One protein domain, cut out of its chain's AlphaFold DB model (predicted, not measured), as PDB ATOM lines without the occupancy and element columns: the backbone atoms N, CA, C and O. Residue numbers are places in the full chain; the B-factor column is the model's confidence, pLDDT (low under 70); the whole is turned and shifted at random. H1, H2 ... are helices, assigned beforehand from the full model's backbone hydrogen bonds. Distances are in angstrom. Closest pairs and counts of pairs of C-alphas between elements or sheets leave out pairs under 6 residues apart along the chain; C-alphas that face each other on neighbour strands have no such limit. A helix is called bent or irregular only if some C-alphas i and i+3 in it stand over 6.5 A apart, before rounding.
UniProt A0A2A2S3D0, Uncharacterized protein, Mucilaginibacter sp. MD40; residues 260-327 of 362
ATOM      1  N   ALA A 260      83.074 104.922  84.714       61.97
ATOM      2  CA  ALA A 260      82.610 103.659  85.281       61.97
ATOM      3  C   ALA A 260      83.049 103.447  86.742       61.97
ATOM      4  O   ALA A 260      82.300 102.898  87.544       61.97
ATOM      5  N   LEU A 261      84.251 103.906  87.112       64.62
ATOM      6  CA  LEU A 261      84.805 103.751  88.464       64.62
ATOM      7  C   LEU A 261      84.453 104.918  89.397       64.62
ATOM      8  O   LEU A 261      84.266 104.732  90.596       64.62
ATOM      9  N   GLY A 262      84.331 106.130  88.855       59.28
ATOM     10  CA  GLY A 262      84.191 107.366  89.627       59.28
ATOM     11  C   GLY A 262      82.795 107.666  90.185       59.28
ATOM     12  O   GLY A 262      82.612 108.778  90.690       59.28
ATOM     13  N   ASN A 263      81.829 106.748  90.044       62.25
ATOM     14  CA  ASN A 263      80.431 106.890  90.485       62.25
ATOM     15  C   ASN A 263      79.844 105.593  91.089       62.25
ATOM     16  O   ASN A 263      78.625 105.434  91.099       62.25
ATOM     17  N   PHE A 264      80.665 104.649  91.563       62.50
ATOM     18  CA  PHE A 264      80.157 103.371  92.090       62.50
ATOM     19  C   PHE A 264      79.149 103.540  93.237       62.50
ATOM     20  O   PHE A 264      78.142 102.844  93.287       62.50
ATOM     21  N   ASP A 265      79.374 104.520  94.111       58.69
ATOM     22  CA  ASP A 265      78.476 104.896  95.210       58.69
ATOM     23  C   ASP A 265      77.079 105.347  94.747       58.69
ATOM     24  O   ASP A 265      76.145 105.413  95.544       58.69
ATOM     25  N   LYS A 266      76.939 105.655  93.456       68.88
ATOM     26  CA  LYS A 266      75.700 106.095  92.811       68.88
ATOM     27  C   LYS A 266      75.125 105.045  91.866       68.88
ATOM     28  O   LYS A 266      74.029 105.268  91.357       68.88
ATOM     29  N   LEU A 267      75.842 103.944  91.623       70.50
ATOM     30  CA  LEU A 267      75.353 102.864  90.777       70.50
ATOM     31  C   LEU A 267      74.214 102.136  91.484       70.50
ATOM     32  O   LEU A 267      74.303 101.734  92.645       70.50
ATOM     33  N   THR A 268      73.128 101.947  90.753       77.19
ATOM     34  CA  THR A 268      72.002 101.125  91.176       77.19
ATOM     35  C   THR A 268      72.233  99.662  90.797       77.19
ATOM     36  O   THR A 268      73.036  99.344  89.921       77.19
ATOM     37  N   VAL A 269      71.481  98.739  91.410       78.75
ATOM     38  CA  VAL A 269      71.539  97.302  91.063       78.75
ATOM     39  C   VAL A 269      71.247  97.061  89.574       78.75
ATOM     40  O   VAL A 269      71.801  96.139  88.985       78.75
ATOM     41  N   ALA A 270      70.422  97.908  88.950       82.25
ATOM     42  CA  ALA A 270      70.092  97.811  87.530       82.25
ATOM     43  C   ALA A 270      71.280  98.117  86.598       82.25
ATOM     44  O   ALA A 270      71.253  97.738  85.433       82.25
ATOM     45  N   GLU A 271      72.319  98.787  87.097       78.50
ATOM     46  CA  GLU A 271      73.499  99.192  86.323       78.50
ATOM     47  C   GLU A 271      74.691  98.242  86.535       78.50
ATOM     48  O   GLU A 271      75.769  98.466  85.984       78.50
ATOM     49  N   LEU A 272      74.506  97.162  87.309       81.50
ATOM     50  CA  LEU A 272      75.565  96.210  87.651       81.50
ATOM     51  C   LEU A 272      76.151  95.506  86.419       81.50
ATOM     52  O   LEU A 272      77.367  95.349  86.334       81.50
ATOM     53  N   ASP A 273      75.309  95.100  85.468       82.62
ATOM     54  CA  ASP A 273      75.773  94.392  84.268       82.62
ATOM     55  C   ASP A 273      76.674  95.291  83.407       82.62
ATOM     56  O   ASP A 273      77.774  94.882  83.034       82.62
ATOM     57  N   ASN A 274      76.272  96.551  83.199       79.56
ATOM     58  CA  ASN A 274      77.080  97.551  82.490       79.56
ATOM     59  C   ASN A 274      78.433  97.770  83.187       79.56
ATOM     60  O   ASN A 274      79.474  97.838  82.539       79.56
ATOM     61  N   TYR A 275      78.434  97.815  84.521       77.12
ATOM     62  CA  TYR A 275      79.660  97.952  85.304       77.12
ATOM     63  C   TYR A 275      80.606  96.749  85.141       77.12
ATOM     64  O   TYR A 275      81.820  96.917  84.995       77.12
ATOM     65  N   VAL A 276      80.073  95.522  85.140       82.06
ATOM     66  CA  VAL A 276      80.873  94.311  84.897       82.06
ATOM     67  C   VAL A 276      81.484  94.335  83.494       82.06
ATOM     68  O   VAL A 276      82.643  93.943  83.327       82.06
ATOM     69  N   GLU A 277      80.745  94.808  82.491       83.12
ATOM     70  CA  GLU A 277      81.265  94.994  81.132       83.12
ATOM     71  C   GLU A 277      82.380  96.044  81.073       83.12
ATOM     72  O   GLU A 277      83.433  95.779  80.485       83.12
ATOM     73  N   ASP A 278      82.215  97.182  81.751       77.94
ATOM     74  CA  ASP A 278      83.242  98.222  81.839       77.94
ATOM     75  C   ASP A 278      84.531  97.700  82.493       77.94
ATOM     76  O   ASP A 278      85.631  97.931  81.982       77.94
ATOM     77  N   MET A 279      84.416  96.929  83.581       78.69
ATOM     78  CA  MET A 279      85.570  96.307  84.240       78.69
ATOM     79  C   MET A 279      86.276  95.290  83.341       78.69
ATOM     80  O   MET A 279      87.508  95.259  83.292       78.69
ATOM     81  N   ARG A 280      85.523  94.480  82.585       83.44
ATOM     82  CA  ARG A 280      86.099  93.559  81.590       83.44
ATOM     83  C   ARG A 280      86.825  94.318  80.483       83.44
ATOM     84  O   ARG A 280      87.951  93.958  80.149       83.44
ATOM     85  N   SER A 281      86.236  95.405  79.981       82.19
ATOM     86  CA  SER A 281      86.878  96.277  78.990       82.19
ATOM     87  C   SER A 281      88.192  96.858  79.516       82.19
ATOM     88  O   SER A 281      89.186  96.915  78.792       82.19
ATOM     89  N   LEU A 282      88.224  97.255  80.788       78.38
ATOM     90  CA  LEU A 282      89.407  97.818  81.428       78.38
ATOM     91  C   LEU A 282      90.537  96.778  81.564       78.38
ATOM     92  O   LEU A 282      91.695  97.101  81.299       78.38
ATOM     93  N   ILE A 283      90.199  95.522  81.879       81.19
ATOM     94  CA  ILE A 283      91.136  94.383  81.868       81.19
ATOM     95  C   ILE A 283      91.661  94.112  80.453       81.19
ATOM     96  O   ILE A 283      92.847  93.858  80.261       81.19
ATOM     97  N   ASP A 284      90.806  94.161  79.436       82.12
ATOM     98  CA  ASP A 284      91.252  93.916  78.064       82.12
ATOM     99  C   ASP A 284      92.166  95.036  77.547       82.12
ATOM    100  O   ASP A 284      93.178  94.755  76.904       82.12
ATOM    101  N   LYS A 285      91.890  96.294  77.910       77.00
ATOM    102  CA  LYS A 285      92.784  97.430  77.632       77.00
ATOM    103  C   LYS A 285      94.094  97.360  78.423       77.00
ATOM    104  O   LYS A 285      95.135  97.794  77.927       77.00
ATOM    105  N   SER A 286      94.101  96.812  79.637       78.06
ATOM    106  CA  SER A 286      95.350  96.671  80.398       78.06
ATOM    107  C   SER A 286      96.324  95.703  79.711       78.06
ATOM    108  O   SER A 286      97.523  95.985  79.657       78.06
ATOM    109  N   LYS A 287      95.812  94.633  79.080       75.56
ATOM    110  CA  LYS A 287      96.611  93.671  78.293       75.56
ATOM    111  C   LYS A 287      97.318  94.322  77.107       75.56
ATOM    112  O   LYS A 287      98.434  93.938  76.781       75.56
ATOM    113  N   THR A 288      96.697  95.317  76.470       71.38
ATOM    114  CA  THR A 288      97.310  96.046  75.347       71.38
ATOM    115  C   THR A 288      98.358  97.069  75.791       71.38
ATOM    116  O   THR A 288      99.103  97.569  74.957       71.38
ATOM    117  N   THR A 289      98.425  97.372  77.090       67.38
ATOM    118  CA  THR A 289      99.286  98.415  77.675       67.38
ATOM    119  C   THR A 289     100.450  97.813  78.491       67.38
ATOM    120  O   THR A 289     101.162  98.533  79.180       67.38
ATOM    121  N   ASP A 290     100.642  96.486  78.416       69.69
ATOM    122  CA  ASP A 290     101.661  95.690  79.134       69.69
ATOM    123  C   ASP A 290     101.691  95.931  80.661       69.69
ATOM    124  O   ASP A 290     102.737  95.899  81.315       69.69
ATOM    125  N   LEU A 291     100.514  96.174  81.255       76.56
ATOM    126  CA  LEU A 291     100.369  96.338  82.702       76.56
ATOM    127  C   LEU A 291     100.461  94.981  83.407       76.56
ATOM    128  O   LEU A 291      99.452  94.310  83.641       76.56
ATOM    129  N   LYS A 292     101.681  94.576  83.760       76.94
ATOM    130  CA  LYS A 292     101.918  93.362  84.551       76.94
ATOM    131  C   LYS A 292     101.186  93.431  85.889       76.94
ATOM    132  O   LYS A 292     101.157  94.477  86.523       76.94
ATOM    133  N   ASP A 293     100.619  92.302  86.312       81.19
ATOM    134  CA  ASP A 293      99.918  92.133  87.594       81.19
ATOM    135  C   ASP A 293      98.674  93.022  87.793       81.19
ATOM    136  O   ASP A 293      98.130  93.088  88.896       81.19
ATOM    137  N   PHE A 294      98.178  93.673  86.735       82.06
ATOM    138  CA  PHE A 294      96.971  94.498  86.797       82.06
ATOM    139  C   PHE A 294      95.730  93.707  87.230       82.06
ATOM    140  O   PHE A 294      94.896  94.199  87.984       82.06
ATOM    141  N   ASP A 295      95.632  92.456  86.788       79.94
ATOM    142  CA  ASP A 295      94.580  91.503  87.146       79.94
ATOM    143  C   ASP A 295      94.601  91.094  88.629       79.94
ATOM    144  O   ASP A 295      93.620  90.548  89.131       79.94
ATOM    145  N   LYS A 296      95.696  91.379  89.345       82.38
ATOM    146  CA  LYS A 296      95.854  91.102  90.780       82.38
ATOM    147  C   LYS A 296      95.483  92.290  91.667       82.38
ATOM    148  O   LYS A 296      95.587  92.176  92.889       82.38
ATOM    149  N   ILE A 297      95.097  93.426  91.087       82.62
ATOM    150  CA  ILE A 297      94.640  94.594  91.844       82.62
ATOM    151  C   ILE A 297      93.275  94.285  92.455       82.62
ATOM    152  O   ILE A 297      92.346  93.856  91.770       82.62
ATOM    153  N   GLU A 298      93.145  94.510  93.759       81.44
ATOM    154  CA  GLU A 298      91.890  94.298  94.465       81.44
ATOM    155  C   GLU A 298      90.816  95.259  93.934       81.44
ATOM    156  O   GLU A 298      91.055  96.460  93.841       81.44
ATOM    157  N   LEU A 299      89.609  94.756  93.646       74.94
ATOM    158  CA  LEU A 299      88.516  95.577  93.099       74.94
ATOM    159  C   LEU A 299      88.250  96.840  93.928       74.94
ATOM    160  O   LEU A 299      88.063  97.914  93.367       74.94
ATOM    161  N   ALA A 300      88.321  96.723  95.258       73.50
ATOM    162  CA  ALA A 300      88.152  97.840  96.184       73.50
ATOM    163  C   ALA A 300      89.094  99.027  95.881       73.50
ATOM    164  O   ALA A 300      88.710 100.186  96.028       73.50
ATOM    165  N   LYS A 301      90.311  98.751  95.392       76.88
ATOM    166  CA  LYS A 301      91.326  99.766  95.077       76.88
ATOM    167  C   LYS A 301      90.963 100.631  93.887       76.88
ATOM    168  O   LYS A 301      91.433 101.761  93.810       76.88
ATOM    169  N   PHE A 302      90.093 100.152  93.002       72.94
ATOM    170  CA  PHE A 302      89.609 100.958  91.887       72.94
ATOM    171  C   PHE A 302      88.664 102.089  92.310       72.94
ATOM    172  O   PHE A 302      88.428 103.006  91.524       72.94
ATOM    173  N   PHE A 303      88.173 102.053  93.552       70.06
ATOM    174  CA  PHE A 303      87.328 103.096  94.134       70.06
ATOM    175  C   PHE A 303      88.104 104.057  95.037       70.06
ATOM    176  O   PHE A 303      87.547 105.048  95.509       70.06
ATOM    177  N   GLU A 304      89.385 103.786  95.290       72.12
ATOM    178  CA  GLU A 304      90.209 104.711  96.053       72.12
ATOM    179  C   GLU A 304      90.505 105.951  95.204       72.12
ATOM    180  O   GLU A 304      90.833 105.825  94.020       72.12
ATOM    181  N   PRO A 305      90.464 107.163  95.789       66.25
ATOM    182  CA  PRO A 305      90.796 108.377  95.054       66.25
ATOM    183  C   PRO A 305      92.173 108.295  94.376       66.25
ATOM    184  O   PRO A 305      92.339 108.802  93.278       66.25
ATOM    185  N   ALA A 306      93.132 107.588  94.979       73.06
ATOM    186  CA  ALA A 306      94.486 107.397  94.459       73.06
ATOM    187  C   ALA A 306      94.677 106.095  93.639       73.06
ATOM    188  O   ALA A 306      95.785 105.559  93.589       73.06
ATOM    189  N   VAL A 307      93.629 105.564  92.992       77.94
ATOM    190  CA  VAL A 307      93.699 104.328  92.177       77.94
ATOM    191  C   VAL A 307      94.843 104.340  91.155       77.94
ATOM    192  O   VAL A 307      95.547 103.342  91.005       77.94
ATOM    193  N   SER A 308      95.077 105.466  90.475       77.50
ATOM    194  CA  SER A 308      96.143 105.590  89.476       77.50
ATOM    195  C   SER A 308      97.539 105.460  90.093       77.50
ATOM    196  O   SER A 308      98.398 104.802  89.511       77.50
ATOM    197  N   GLU A 309      97.757 106.012  91.294       77.06
ATOM    198  CA  GLU A 309      99.002 105.813  92.054       77.06
ATOM    199  C   GLU A 309      99.166 104.339  92.440       77.06
ATOM    200  O   GLU A 309     100.254 103.779  92.330       77.06
ATOM    201  N   TYR A 310      98.079 103.682  92.854       80.25
ATOM    202  CA  TYR A 310      98.117 102.271  93.229       80.25
ATOM    203  C   TYR A 310      98.487 101.369  92.047       80.25
ATOM    204  O   TYR A 310      99.365 100.515  92.186       80.25
ATOM    205  N   ILE A 311      97.862 101.579  90.883       80.62
ATOM    206  CA  ILE A 311      98.177 100.853  89.644       80.62
ATOM    207  C   ILE A 311      99.639 101.078  89.264       80.62
ATOM    208  O   ILE A 311     100.334 100.115  88.953       80.62
ATOM    209  N   TRP A 312     100.130 102.317  89.339       81.62
ATOM    210  CA  TRP A 312     101.539 102.612  89.092       81.62
ATOM    211  C   TRP A 312     102.453 101.789  90.004       81.62
ATOM    212  O   TRP A 312     103.308 101.052  89.509       81.62
ATOM    213  N   TYR A 313     102.252 101.856  91.322       78.62
ATOM    214  CA  TYR A 313     103.100 101.143  92.276       78.62
ATOM    215  C   TYR A 313     103.034  99.622  92.120       78.62
ATOM    216  O   TYR A 313     104.058  98.950  92.254       78.62
ATOM    217  N   LYS A 314     101.845  99.065  91.865       82.56
ATOM    218  CA  LYS A 314     101.647  97.616  91.733       82.56
ATOM    219  C   LYS A 314     102.155  97.067  90.408       82.56
ATOM    220  O   LYS A 314     102.804  96.026  90.417       82.56
ATOM    221  N   CYS A 315     101.879  97.757  89.307       82.12
ATOM    222  CA  CYS A 315     102.217  97.290  87.965       82.12
ATOM    223  C   CYS A 315     103.609  97.754  87.506       82.12
ATOM    224  O   CYS A 315     104.145  97.216  86.541       82.12
ATOM    225  N   GLY A 316     104.211  98.738  88.184       75.62
ATOM    226  CA  GLY A 316     105.561  99.231  87.901       75.62
ATOM    227  C   GLY A 316     105.692  99.963  86.562       75.62
ATOM    228  O   GLY A 316     106.718  99.824  85.897       75.62
ATOM    229  N   VAL A 317     104.662 100.709  86.153       77.38
ATOM    230  CA  VAL A 317     104.585 101.393  84.845       77.38
ATOM    231  C   VAL A 317     104.589 102.913  84.966       77.38
ATOM    232  O   VAL A 317     104.242 103.443  86.005       77.38
ATOM    233  N   ASN A 318     104.923 103.653  83.912       75.19
ATOM    234  CA  ASN A 318     104.839 105.114  83.975       75.19
ATOM    235  C   ASN A 318     103.372 105.568  84.216       75.19
ATOM    236  O   ASN A 318     102.480 105.064  83.524       75.19
ATOM    237  N   PRO A 319     103.095 106.508  85.147       73.12
ATOM    238  CA  PRO A 319     101.759 107.072  85.354       73.12
ATOM    239  C   PRO A 319     101.073 107.567  84.077       73.12
ATOM    240  O   PRO A 319      99.867 107.381  83.924       73.12
ATOM    241  N   GLU A 320     101.825 108.117  83.121       75.69
ATOM    242  CA  GLU A 320     101.284 108.568  81.831       75.69
ATOM    243  C   GLU A 320     100.653 107.424  81.025       75.69
ATOM    244  O   GLU A 320      99.664 107.623  80.320       75.69
ATOM    245  N   SER A 321     101.169 106.199  81.167       76.19
ATOM    246  CA  SER A 321     100.623 105.004  80.514       76.19
ATOM    247  C   SER A 321      99.284 104.555  81.112       76.19
ATOM    248  O   SER A 321      98.572 103.767  80.496       76.19
ATOM    249  N   ILE A 322      98.919 105.060  82.296       75.69
ATOM    250  CA  ILE A 322      97.660 104.748  82.987       75.69
ATOM    251  C   ILE A 322      96.541 105.701  82.547       75.69
ATOM    252  O   ILE A 322      95.375 105.307  82.526       75.69
ATOM    253  N   ILE A 323      96.875 106.935  82.145       75.69
ATOM    254  CA  ILE A 323      95.902 107.976  81.766       75.69
ATOM    255  C   ILE A 323      94.887 107.485  80.713       75.69
ATOM    256  O   ILE A 323      93.694 107.720  80.906       75.69
ATOM    257  N   PRO A 324      95.267 106.743  79.649       76.88
ATOM    258  CA  PRO A 324      94.296 106.223  78.680       76.88
ATOM    259  C   PRO A 324      93.267 105.243  79.272       76.88
ATOM    260  O   PRO A 324      92.165 105.111  78.735       76.88
ATOM    261  N   LEU A 325      93.605 104.549  80.364       76.06
ATOM    262  CA  LEU A 325      92.703 103.629  81.072       76.06
ATOM    263  C   LEU A 325      91.763 104.372  82.021       76.06
ATOM    264  O   LEU A 325      90.636 103.936  82.250       76.06
ATOM    265  N   LEU A 326      92.232 105.499  82.553       78.69
ATOM    266  CA  LEU A 326      91.555 106.318  83.546       78.69
ATOM    267  C   LEU A 326      91.483 107.786  83.065       78.69
ATOM    268  O   LEU A 326      92.089 108.674  83.661       78.69
ATOM    269  N   PRO A 327      90.737 108.072  81.981       72.44
ATOM    270  CA  PRO A 327      90.826 109.354  81.274       72.44
ATOM    271  C   PRO A 327      90.177 110.532  82.011       72.44
ATOM    272  O   PRO A 327      90.320 111.679  81.598       72.44
TER     273      PRO A 327
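Overview. This is residues 260 to 327 of the 362 residues of an uncharacterized protein of Mucilaginibacter sp. MD40 (UniProt A0A2A2S3D0). One long helix, H1, makes one long side of the domain, and two short helices, H2 and then H3, lie across a gap from it on the other side, with no helix touching another. Residues 260 to 268 run to the first end of H1, where the chain folds back into the helix; after H3, residues 316 to 327 turn back toward the middle without a named element. The printed part has 68 residues with three named helices, in the order H1, H2, H3, and no named strand; the class is all helix, and 34 of the 68 residues are in the named helices. The whole is compact, with a radius of gyration of the C-alphas of 11.9 A, and elongated, spanning 35 by 22 by 21 A.

Along the chain. H1 is the longest helix, residues 269 to 288, and measures 30.2 A from its first to its last C-alpha. It begins with C-alpha 269 at (71.539, 97.302, 91.063) and ends with C-alpha 288 at (97.310, 96.046, 75.347). H1 is irregular: C-alphas 270 and 273 are 7.4 A apart, against about 5 A in a regular helix. H2 is residues 299 to 303, five residues and 7.7 A long. H3 is residues 307 to 315, 11.8 A long, and ends with C-alpha 315 at (102.217, 97.290, 87.965).

Arrangement. H1 touches no helix. H1 and H2 are apart, with no C-alpha of the one within 8 A of the other, and H1 and H3 are apart by the same measure. H2 and H3 are close but not clearly touching, with 2 pairs of C-alphas within 8 A. Their closest C-alphas are those of Lys 301 and Val 307, 5.9 A apart, and their centres are 11.1 A apart. In the backbone, every O i to N i+4 pair of H3 is within hydrogen-bond range. In H1 13 of 16 such pairs are within range, and in H2 0 of 1, beside 2 of 2 O i to N i+3 pairs.

Size, cuts and confidence. The two C-alphas farthest apart in the domain are those of Ala 270 and Asn 318, 35.7 A. The C-alphas of Ala 260 and Pro 327, the first and last printed residues, are 10.8 A apart. The printed part has no cut. The link from H1 to H2, 10 residues, is short, and the link from H2 to H3, 3 residues, is tight; no link is long. The C-alphas of residues 316 to 327 lie 7 to 15 A from the mean of the C-alphas. The mean pLDDT of the printed part is 75.9, and 10 residues are under 70: residues 260 to 266, residues 289 to 290 and residue 305.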